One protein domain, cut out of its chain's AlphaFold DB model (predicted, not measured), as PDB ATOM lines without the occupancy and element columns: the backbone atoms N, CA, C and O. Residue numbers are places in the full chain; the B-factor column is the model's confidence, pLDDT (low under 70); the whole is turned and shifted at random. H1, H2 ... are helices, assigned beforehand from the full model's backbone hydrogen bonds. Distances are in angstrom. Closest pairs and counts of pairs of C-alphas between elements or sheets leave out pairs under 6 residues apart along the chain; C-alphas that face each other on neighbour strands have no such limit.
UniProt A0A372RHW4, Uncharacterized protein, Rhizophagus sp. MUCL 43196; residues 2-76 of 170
ATOM      1  N   ASP A   2     -90.642 -24.111 -11.364       72.56
ATOM      2  CA  ASP A   2     -90.406 -25.468 -10.855       72.56
ATOM      3  C   ASP A   2     -88.954 -25.734 -10.441       72.56
ATOM      4  O   ASP A   2     -88.713 -26.225  -9.338       72.56
ATOM      5  N   ASP A   3     -87.988 -25.289 -11.245       84.94
ATOM      6  CA  ASP A   3     -86.570 -25.450 -10.911       84.94
ATOM      7  C   ASP A   3     -86.136 -24.637  -9.694       84.94
ATOM      8  O   ASP A   3     -85.299 -25.092  -8.925       84.94
ATOM      9  N   GLN A   4     -86.746 -23.476  -9.433       94.62
ATOM     10  CA  GLN A   4     -86.418 -22.685  -8.241       94.62
ATOM     11  C   GLN A   4     -86.836 -23.399  -6.951       94.62
ATOM     12  O   GLN A   4     -86.142 -23.304  -5.941       94.62
ATOM     13  N   LYS A   5     -87.962 -24.123  -6.976       95.56
ATOM     14  CA  LYS A   5     -88.454 -24.892  -5.825       95.56
ATOM     15  C   LYS A   5     -87.591 -26.117  -5.552       95.56
ATOM     16  O   LYS A   5     -87.301 -26.401  -4.396       95.56
ATOM     17  N   ILE A   6     -87.143 -26.803  -6.600       95.75
ATOM     18  CA  ILE A   6     -86.221 -27.936  -6.467       95.75
ATOM     19  C   ILE A   6     -84.846 -27.448  -5.996       95.75
ATOM     20  O   ILE A   6     -84.299 -27.989  -5.041       95.75
ATOM     21  N   ASN A   7     -84.329 -26.367  -6.586       95.94
ATOM     22  CA  ASN A   7     -83.057 -25.765  -6.180       95.94
ATOM     23  C   ASN A   7     -83.091 -25.278  -4.728       95.94
ATOM     24  O   ASN A   7     -82.086 -25.370  -4.032       95.94
ATOM     25  N   PHE A   8     -84.241 -24.796  -4.245       96.94
ATOM     26  CA  PHE A   8     -84.414 -24.489  -2.828       96.94
ATOM     27  C   PHE A   8     -84.205 -25.735  -1.958       96.94
ATOM     28  O   PHE A   8     -83.459 -25.673  -0.989       96.94
ATOM     29  N   LEU A   9     -84.806 -26.874  -2.306       96.75
ATOM     30  CA  LEU A   9     -84.657 -28.109  -1.527       96.75
ATOM     31  C   LEU A   9     -83.212 -28.627  -1.525       96.75
ATOM     32  O   LEU A   9     -82.718 -29.078  -0.492       96.75
ATOM     33  N   LEU A  10     -82.524 -28.506  -2.661       95.12
ATOM     34  CA  LEU A  10     -81.128 -28.916  -2.801       95.12
ATOM     35  C   LEU A  10     -80.190 -28.017  -1.986       95.12
ATOM     36  O   LEU A  10     -79.392 -28.513  -1.191       95.12
ATOM     37  N   ASN A  11     -80.337 -26.695  -2.102       95.00
ATOM     38  CA  ASN A  11     -79.317 -25.749  -1.641       95.00
ATOM     39  C   ASN A  11     -79.624 -25.082  -0.294       95.00
ATOM     40  O   ASN A  11     -78.714 -24.567   0.349       95.00
ATOM     41  N   HIS A  12     -80.878 -25.062   0.162       95.25
ATOM     42  CA  HIS A  12     -81.218 -24.440   1.442       95.25
ATOM     43  C   HIS A  12     -80.689 -25.283   2.613       95.25
ATOM     44  O   HIS A  12     -80.759 -26.517   2.575       95.25
ATOM     45  N   SER A  13     -80.174 -24.627   3.659       92.56
ATOM     46  CA  SER A  13     -79.658 -25.291   4.868       92.56
ATOM     47  C   SER A  13     -80.755 -26.088   5.574       92.56
ATOM     48  O   SER A  13     -80.573 -27.260   5.886       92.56
ATOM     49  N   GLU A  14     -81.932 -25.477   5.720       93.06
ATOM     50  CA  GLU A  14     -83.113 -26.086   6.342       93.06
ATOM     51  C   GLU A  14     -84.327 -26.067   5.398       93.06
ATOM     52  O   GLU A  14     -85.172 -25.170   5.495       93.06
ATOM     53  N   PRO A  15     -84.437 -27.006   4.443       94.94
ATOM     54  CA  PRO A  15     -85.523 -27.029   3.468       94.94
ATOM     55  C   PRO A  15     -86.820 -27.628   4.037       94.94
ATOM     56  O   PRO A  15     -87.482 -28.420   3.377       94.94
ATOM     57  N   THR A  16     -87.189 -27.274   5.270       96.25
ATOM     58  CA  THR A  16     -88.413 -27.759   5.924       96.25
ATOM     59  C   THR A  16     -89.674 -27.270   5.200       96.25
ATOM     60  O   THR A  16     -89.631 -26.231   4.523       96.25
ATOM     61  N   PRO A  17     -90.823 -27.956   5.371       96.88
ATOM     62  CA  PRO A  17     -92.096 -27.494   4.825       96.88
ATOM     63  C   PRO A  17     -92.407 -26.046   5.210       96.88
ATOM     64  O   PRO A  17     -92.728 -25.248   4.334       96.88
ATOM     65  N   LEU A  18     -92.207 -25.656   6.477       96.69
ATOM     66  CA  LEU A  18     -92.395 -24.269   6.917       96.69
ATOM     67  C   LEU A  18     -91.590 -23.259   6.079       96.69
ATOM     68  O   LEU A  18     -92.161 -22.309   5.535       96.69
ATOM     69  N   ASN A  19     -90.276 -23.461   5.940       96.94
ATOM     70  CA  ASN A  19     -89.411 -22.535   5.201       96.94
ATOM     71  C   ASN A  19     -89.767 -22.503   3.709       96.94
ATOM     72  O   ASN A  19     -89.782 -21.437   3.084       96.94
ATOM     73  N   PHE A  20     -90.134 -23.655   3.150       97.06
ATOM     74  CA  PHE A  20     -90.642 -23.753   1.789       97.06
ATOM     75  C   PHE A  20     -91.940 -22.947   1.611       97.06
ATOM     76  O   PHE A  20     -92.078 -22.175   0.657       97.06
ATOM     77  N   PHE A  21     -92.881 -23.050   2.554       96.44
ATOM     78  CA  PHE A  21     -94.146 -22.315   2.503       96.44
ATOM     79  C   PHE A  21     -93.939 -20.806   2.602       96.44
ATOM     80  O   PHE A  21     -94.539 -20.051   1.829       96.44
ATOM     81  N   ILE A  22     -93.045 -20.368   3.492       95.38
ATOM     82  CA  ILE A  22     -92.651 -18.964   3.650       95.38
ATOM     83  C   ILE A  22     -92.064 -18.417   2.345       95.38
ATOM     84  O   ILE A  22     -92.463 -17.337   1.892       95.38
ATOM     85  N   ARG A  23     -91.147 -19.162   1.711       96.25
ATOM     86  CA  ARG A  23     -90.464 -18.730   0.486       96.25
ATOM     87  C   ARG A  23     -91.427 -18.566  -0.687       96.25
ATOM     88  O   ARG A  23     -91.368 -17.550  -1.381       96.25
ATOM     89  N   PHE A  24     -92.314 -19.538  -0.901       95.44
ATOM     90  CA  PHE A  24     -93.187 -19.591  -2.082       95.44
ATOM     91  C   PHE A  24     -94.621 -19.087  -1.836       95.44
ATOM     92  O   PHE A  24     -95.418 -19.027  -2.769       95.44
ATOM     93  N   LYS A  25     -94.935 -18.645  -0.610       94.31
ATOM     94  CA  LYS A  25     -96.149 -17.895  -0.231       94.31
ATOM     95  C   LYS A  25     -97.469 -18.570  -0.628       94.31
ATOM     96  O   LYS A  25     -98.368 -17.930  -1.185       94.31
ATOM     97  N   PHE A  26     -97.628 -19.848  -0.298       93.56
ATOM     98  CA  PHE A  26     -98.834 -20.611  -0.633       93.56
ATOM     99  C   PHE A  26    -100.118 -20.034  -0.025       93.56
ATOM    100  O   PHE A  26    -100.117 -19.374   1.016       93.56
ATOM    101  N   ARG A  27    -101.246 -20.274  -0.700       92.31
ATOM    102  CA  ARG A  27    -102.583 -19.852  -0.247       92.31
ATOM    103  C   ARG A  27    -103.427 -20.984   0.338       92.31
ATOM    104  O   ARG A  27    -104.384 -20.682   1.031       92.31
ATOM    105  N   SER A  28    -103.075 -22.239   0.072       95.81
ATOM    106  CA  SER A  28    -103.844 -23.416   0.485       95.81
ATOM    107  C   SER A  28    -102.922 -24.498   1.032       95.81
ATOM    108  O   SER A  28    -101.900 -24.792   0.407       95.81
ATOM    109  N   LYS A  29    -103.332 -25.119   2.146       95.00
ATOM    110  CA  LYS A  29    -102.629 -26.235   2.794       95.00
ATOM    111  C   LYS A  29    -102.410 -27.396   1.837       95.00
ATOM    112  O   LYS A  29    -101.293 -27.876   1.678       95.00
ATOM    113  N   LYS A  30    -103.481 -27.817   1.158       95.50
ATOM    114  CA  LYS A  30    -103.453 -28.958   0.235       95.50
ATOM    115  C   LYS A  30    -102.468 -28.713  -0.907       95.50
ATOM    116  O   LYS A  30    -101.663 -29.584  -1.210       95.50
ATOM    117  N   ALA A  31    -102.502 -27.518  -1.498       95.69
ATOM    118  CA  ALA A  31    -101.588 -27.151  -2.576       95.69
ATOM    119  C   ALA A  31    -100.129 -27.077  -2.100       95.69
ATOM    120  O   ALA A  31     -99.238 -27.536  -2.804       95.69
ATOM    121  N   ALA A  32     -99.893 -26.523  -0.908       95.62
ATOM    122  CA  ALA A  32     -98.561 -26.394  -0.330       95.62
ATOM    123  C   ALA A  32     -97.926 -27.759  -0.043       95.62
ATOM    124  O   ALA A  32     -96.810 -28.017  -0.485       95.62
ATOM    125  N   ASN A  33     -98.664 -28.643   0.634       95.62
ATOM    126  CA  ASN A  33     -98.194 -29.984   0.967       95.62
ATOM    127  C   ASN A  33     -97.959 -30.817  -0.293       95.62
ATOM    128  O   ASN A  33     -96.886 -31.389  -0.455       95.62
ATOM    129  N   HIS A  34     -98.922 -30.816  -1.220       96.06
ATOM    130  CA  HIS A  34     -98.796 -31.564  -2.468       96.06
ATOM    131  C   HIS A  34     -97.595 -31.100  -3.300       96.06
ATOM    132  O   HIS A  34     -96.844 -31.925  -3.818       96.06
ATOM    133  N   ASP A  35     -97.393 -29.785  -3.429       96.75
ATOM    134  CA  ASP A  35     -96.252 -29.262  -4.177       96.75
ATOM    135  C   ASP A  35     -94.941 -29.579  -3.452       96.75
ATOM    136  O   ASP A  35     -94.021 -30.078  -4.089       96.75
ATOM    137  N   TYR A  36     -94.858 -29.398  -2.131       97.00
ATOM    138  CA  TYR A  36     -93.663 -29.765  -1.365       97.00
ATOM    139  C   TYR A  36     -93.294 -31.245  -1.540       97.00
ATOM    140  O   TYR A  36     -92.160 -31.548  -1.900       97.00
ATOM    141  N   GLU A  37     -94.252 -32.162  -1.380       96.56
ATOM    142  CA  GLU A  37     -94.046 -33.600  -1.593       96.56
ATOM    143  C   GLU A  37     -93.566 -33.910  -3.012       96.56
ATOM    144  O   GLU A  37     -92.610 -34.665  -3.210       96.56
ATOM    145  N   LYS A  38     -94.213 -33.307  -4.016       96.88
ATOM    146  CA  LYS A  38     -93.842 -33.480  -5.421       96.88
ATOM    147  C   LYS A  38     -92.412 -33.001  -5.674       96.88
ATOM    148  O   LYS A  38     -91.633 -33.723  -6.294       96.88
ATOM    149  N   ARG A  39     -92.051 -31.809  -5.190       97.12
ATOM    150  CA  ARG A  39     -90.706 -31.240  -5.373       97.12
ATOM    151  C   ARG A  39     -89.647 -31.998  -4.592       97.12
ATOM    152  O   ARG A  39     -88.554 -32.164  -5.113       97.12
ATOM    153  N   LEU A  40     -89.968 -32.507  -3.403       97.00
ATOM    154  CA  LEU A  40     -89.054 -33.330  -2.615       97.00
ATOM    155  C   LEU A  40     -88.713 -34.632  -3.341       97.00
ATOM    156  O   LEU A  40     -87.538 -34.968  -3.456       97.00
ATOM    157  N   LYS A  41     -89.707 -35.313  -3.921       96.50
ATOM    158  CA  LYS A  41     -89.464 -36.501  -4.757       96.50
ATOM    159  C   LYS A  41     -88.575 -36.177  -5.960       96.50
ATOM    160  O   LYS A  41     -87.631 -36.910  -6.231       96.50
ATOM    161  N   GLN A  42     -88.835 -35.062  -6.643       96.75
ATOM    162  CA  GLN A  42     -88.009 -34.609  -7.770       96.75
ATOM    163  C   GLN A  42     -86.578 -34.245  -7.344       96.75
ATOM    164  O   GLN A  42     -85.632 -34.559  -8.057       96.75
ATOM    165  N   ALA A  43     -86.401 -33.609  -6.185       96.62
ATOM    166  CA  ALA A  43     -85.084 -33.276  -5.650       96.62
ATOM    167  C   ALA A  43     -84.281 -34.539  -5.307       96.62
ATOM    168  O   ALA A  43     -83.115 -34.623  -5.670       96.62
ATOM    169  N   ILE A  44     -84.920 -35.545  -4.697       96.81
ATOM    170  CA  ILE A  44     -84.293 -36.844  -4.396       96.81
ATOM    171  C   ILE A  44     -83.910 -37.583  -5.680       96.81
ATOM    172  O   ILE A  44     -82.866 -38.212  -5.735       96.81
ATOM    173  N   GLN A  45     -84.717 -37.497  -6.739       96.00
ATOM    174  CA  GLN A  45     -84.346 -38.076  -8.034       96.00
ATOM    175  C   GLN A  45     -83.106 -37.410  -8.644       96.00
ATOM    176  O   GLN A  45     -82.337 -38.083  -9.324       96.00
ATOM    177  N   ARG A  46     -82.909 -36.105  -8.416       95.19
ATOM    178  CA  ARG A  46     -81.716 -35.378  -8.881       95.19
ATOM    179  C   ARG A  46     -80.479 -35.679  -8.035       95.19
ATOM    180  O   ARG A  46     -79.393 -35.761  -8.591       95.19
ATOM    181  N   ASP A  47     -80.650 -35.828  -6.724       94.88
ATOM    182  CA  ASP A  47     -79.574 -36.147  -5.780       94.88
ATOM    183  C   ASP A  47     -80.002 -37.285  -4.826       94.88
ATOM    184  O   ASP A  47     -80.472 -37.028  -3.708       94.88
ATOM    185  N   PRO A  48     -79.885 -38.557  -5.263       94.50
ATOM    186  CA  PRO A  48     -80.372 -39.708  -4.500       94.50
ATOM    187  C   PRO A  48     -79.563 -40.016  -3.238       94.50
ATOM    188  O   PRO A  48     -80.092 -40.626  -2.312       94.50
ATOM    189  N   SER A  49     -78.290 -39.614  -3.188       94.19
ATOM    190  CA  SER A  49     -77.399 -39.834  -2.042       94.19
ATOM    191  C   SER A  49     -77.506 -38.731  -0.984       94.19
ATOM    192  O   SER A  49     -76.863 -38.808   0.067       94.19
ATOM    193  N   SER A  50     -78.347 -37.720  -1.219       95.50
ATOM    194  CA  SER A  50     -78.560 -36.611  -0.298       95.50
ATOM    195  C   SER A  50     -79.199 -37.068   1.010       95.50
ATOM    196  O   SER A  50     -80.425 -37.162   1.137       95.50
ATOM    197  N   LYS A  51     -78.374 -37.277   2.042       95.12
ATOM    198  CA  LYS A  51     -78.848 -37.616   3.391       95.12
ATOM    199  C   LYS A  51     -79.909 -36.629   3.887       95.12
ATOM    200  O   LYS A  51     -80.940 -37.039   4.403       95.12
ATOM    201  N   LYS A  52     -79.705 -35.331   3.643       95.44
ATOM    202  CA  LYS A  52     -80.647 -34.264   4.016       95.44
ATOM    203  C   LYS A  52     -82.039 -34.474   3.412       95.44
ATOM    204  O   LYS A  52     -83.037 -34.341   4.116       95.44
ATOM    205  N   LEU A  53     -82.124 -34.775   2.113       96.56
ATOM    206  CA  LEU A  53     -83.411 -34.960   1.436       96.56
ATOM    207  C   LEU A  53     -84.098 -36.261   1.861       96.56
ATOM    208  O   LEU A  53     -85.319 -36.282   2.025       96.56
ATOM    209  N   LEU A  54     -83.321 -37.324   2.074       96.81
ATOM    210  CA  LEU A  54     -83.831 -38.596   2.580       96.81
ATOM    211  C   LEU A  54     -84.364 -38.458   4.010       96.81
ATOM    212  O   LEU A  54     -85.478 -38.903   4.284       96.81
ATOM    213  N   ASP A  55     -83.640 -37.761   4.886       96.06
ATOM    214  CA  ASP A  55     -84.076 -37.460   6.253       96.06
ATOM    215  C   ASP A  55     -85.353 -36.605   6.254       96.06
ATOM    216  O   ASP A  55     -86.278 -36.851   7.033       96.06
ATOM    217  N   LEU A  56     -85.446 -35.615   5.355       96.00
ATOM    218  CA  LEU A  56     -86.657 -34.811   5.170       96.00
ATOM    219  C   LEU A  56     -87.846 -35.673   4.756       96.00
ATOM    220  O   LEU A  56     -88.927 -35.511   5.324       96.00
ATOM    221  N   LYS A  57     -87.650 -36.586   3.801       96.38
ATOM    222  CA  LYS A  57     -88.688 -37.520   3.361       96.38
ATOM    223  C   LYS A  57     -89.110 -38.445   4.500       96.38
ATOM    224  O   LYS A  57     -90.301 -38.545   4.765       96.38
ATOM    225  N   GLY A  58     -88.161 -39.044   5.220       96.56
ATOM    226  CA  GLY A  58     -88.460 -39.912   6.360       96.56
ATOM    227  C   GLY A  58     -89.266 -39.190   7.442       96.56
ATOM    228  O   GLY A  58     -90.288 -39.698   7.895       96.56
ATOM    229  N   ARG A  59     -88.873 -37.958   7.797       95.62
ATOM    230  CA  ARG A  59     -89.620 -37.116   8.750       95.62
ATOM    231  C   ARG A  59     -91.014 -36.744   8.250       95.62
ATOM    232  O   ARG A  59     -91.935 -36.645   9.055       95.62
ATOM    233  N   LEU A  60     -91.169 -36.510   6.950       94.44
ATOM    234  CA  LEU A  60     -92.464 -36.210   6.343       94.44
ATOM    235  C   LEU A  60     -93.398 -37.424   6.404       94.44
ATOM    236  O   LEU A  60     -94.543 -37.272   6.821       94.44
ATOM    237  N   ASP A  61     -92.881 -38.611   6.076       94.12
ATOM    238  CA  ASP A  61     -93.627 -39.873   6.059       94.12
ATOM    239  C   ASP A  61     -94.142 -40.253   7.467       94.12
ATOM    240  O   ASP A  61     -95.265 -40.730   7.604       94.12
ATOM    241  N   ILE A  62     -93.382 -39.958   8.534       95.94
ATOM    242  CA  ILE A  62     -93.825 -40.154   9.935       95.94
ATOM    243  C   ILE A  62     -94.674 -38.994  10.492       95.94
ATOM    244  O   ILE A  62     -94.978 -38.957  11.684       95.94
ATOM    245  N   GLY A  63     -95.032 -38.003   9.669       92.38
ATOM    246  CA  GLY A  63     -95.863 -36.872  10.093       92.38
ATOM    247  C   GLY A  63     -95.152 -35.828  10.967       92.38
ATOM    248  O   GLY A  63     -95.814 -35.031  11.638       92.38
ATOM    249  N   GLY A  64     -93.817 -35.776  10.944       92.06
ATOM    250  CA  GLY A  64     -92.996 -34.866  11.755       92.06
ATOM    251  C   GLY A  64     -93.246 -33.371  11.513       92.06
ATOM    252  O   GLY A  64     -92.893 -32.550  12.353       92.06
ATOM    253  N   TYR A  65     -93.910 -33.012  10.409       93.44
ATOM    254  CA  TYR A  65     -94.216 -31.627  10.026       93.44
ATOM    255  C   TYR A  65     -95.708 -31.274  10.099       93.44
ATOM    256  O   TYR A  65     -96.150 -30.299   9.491       93.44
ATOM    257  N   LYS A  66     -96.515 -32.038  10.848       91.00
ATOM    258  CA  LYS A  66     -97.974 -31.821  10.953       91.00
ATOM    259  C   LYS A  66     -98.380 -30.384  11.329       91.00
ATOM    260  O   LYS A  66     -99.419 -29.908  10.871       91.00
ATOM    261  N   ASN A  67     -97.544 -29.693  12.109       94.50
ATOM    262  CA  ASN A  67     -97.800 -28.346  12.630       94.50
ATOM    263  C   ASN A  67     -97.205 -27.219  11.765       94.50
ATOM    264  O   ASN A  67     -97.461 -26.047  12.035       94.50
ATOM    265  N   ASP A  68     -96.424 -27.529  10.726       94.81
ATOM    266  CA  ASP A  68     -95.724 -26.505   9.936       94.81
ATOM    267  C   ASP A  68     -96.683 -25.605   9.153       94.81
ATOM    268  O   ASP A  68     -96.397 -24.427   8.945       94.81
ATOM    269  N   TRP A  69     -97.848 -26.130   8.764       95.19
ATOM    270  CA  TRP A  69     -98.889 -25.313   8.144       95.19
ATOM    271  C   TRP A  69     -99.451 -24.267   9.112       95.19
ATOM    272  O   TRP A  69     -99.529 -23.097   8.756       95.19
ATOM    273  N   THR A  70     -99.783 -24.669  10.342       95.81
ATOM    274  CA  THR A  70    -100.286 -23.752  11.374       95.81
ATOM    275  C   THR A  70     -99.255 -22.665  11.674       95.81
ATOM    276  O   THR A  70     -99.568 -21.483  11.616       95.81
ATOM    277  N   ARG A  71     -97.980 -23.044  11.838       95.94
ATOM    278  CA  ARG A  71     -96.881 -22.081  12.027       95.94
ATOM    279  C   ARG A  71     -96.735 -21.112  10.849       95.94
ATOM    280  O   ARG A  71     -96.401 -19.944  11.042       95.94
ATOM    281  N   TYR A  72     -96.959 -21.584   9.623       96.12
ATOM    282  CA  TYR A  72     -96.945 -20.738   8.430       96.12
ATOM    283  C   TYR A  72     -98.116 -19.742   8.415       96.12
ATOM    284  O   TYR A  72     -97.919 -18.579   8.045       96.12
ATOM    285  N   GLU A  73     -99.312 -20.165   8.823       94.69
ATOM    286  CA  GLU A  73    -100.474 -19.281   8.963       94.69
ATOM    287  C   GLU A  73    -100.223 -18.204  10.020       94.69
ATOM    288  O   GLU A  73    -100.328 -17.020   9.690       94.69
ATOM    289  N   ASP A  74     -99.743 -18.581  11.206       94.12
ATOM    290  CA  ASP A  74     -99.386 -17.643  12.276       94.12
ATOM    291  C   ASP A  74     -98.351 -16.615  11.801       94.12
ATOM    292  O   ASP A  74     -98.510 -15.402  11.972       94.12
ATOM    293  N   TRP A  75     -97.287 -17.072  11.127       93.81
ATOM    294  CA  TRP A  75     -96.278 -16.185  10.542       93.81
ATOM    295  C   TRP A  75     -96.896 -15.192   9.548       93.81
ATOM    296  O   TRP A  75     -96.555 -14.002   9.527       93.81
ATOM    297  N   ARG A  76     -97.828 -15.662   8.716       91.38
ATOM    298  CA  ARG A  76     -98.497 -14.844   7.704       91.38
ATOM    299  C   ARG A  76     -99.411 -13.801   8.339       91.38
ATOM    300  O   ARG A  76     -99.453 -12.664   7.859       91.38
TER     301      ARG A  76
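Overview. This is residues 2 to 76 of the 170 residues of an uncharacterized protein of Rhizophagus sp. MUCL 43196 (UniProt A0A372RHW4). One long helix, H3, makes the spine of a small body: H1 and H4 pack on its second half, H2 crosses its first half, and H5 packs on H2, farther out from H3. H4 folds back along H3 as a hairpin, while H1 and H2 cross H3 at wide angles. The printed part has 75 residues with five named helices, H1 to H5 in order, and no named strand; its class is all helix, and the helix packing is mostly crossed. It is compact, with a radius of gyration of the C-alphas of 11.5 A, and rounded, spanning 34 by 26 by 21 A.

Arrangement. Start with H1, residues 2 to 11; it touches H3, residues 29 to 46, where the closest C-alphas, those of Ile 6 and Ala 43, are 5.5 A apart. Their tilt of 68 degrees is steep, only just short of about perpendicular, and they run the same way; H3 touches H1 with residues 39 to 43 alone. Next comes H2, residues 17 to 24, which touches H3 about perpendicular, at 84 degrees, against residues 32 to 36 alone; the closest C-alphas, those of Phe 21 and Ala 32, are 6.6 A apart. Look then at H4, residues 51 to 61: it forms a helical hairpin with H3, at a shallow tilt of 34.7 degrees, only just short of steep, opposite ways. Their closest C-alphas, those of Ile 44 and Leu 53, are 6.2 A apart, and H3 touches H4 with residues 40 to 44 alone. H3, touching three helices, is the hub. Last, H5, residues 68 to 76, touches H2 at a steep tilt of 41 degrees, the same way, with the C-alphas of Leu 18 and Asp 68 closest at 5.0 A. H5 is apart from H1 and from H4. In H1, H2, H3, H4 and H5 every O i to N i+4 pair is within hydrogen-bond range.

Along the chain. Find C-alpha 2 at (-90.406, -25.468, -10.855); from there H1 runs 14.4 A to Asn 11. H2 runs 10.6 A from Pro 17 to Phe 24. Find C-alpha 29 at (-102.629, -26.235, 2.794), where H3 begins its 25.6 A to Arg 46. H4 runs 15.2 A from Lys 51 to Asp 61, and H5 runs 12.2 A from Asp 68 to C-alpha 76 at (-98.497, -14.844, 7.704).

Size, cuts and confidence. Look to Ser 49 and Asp 74 for the two C-alphas farthest apart, 34.4 A. The printed part has no cut; the link from H4 to H5 is short, the other three are tight. No printed residue is under 70 in pLDDT, and the mean of the printed part is 94.9.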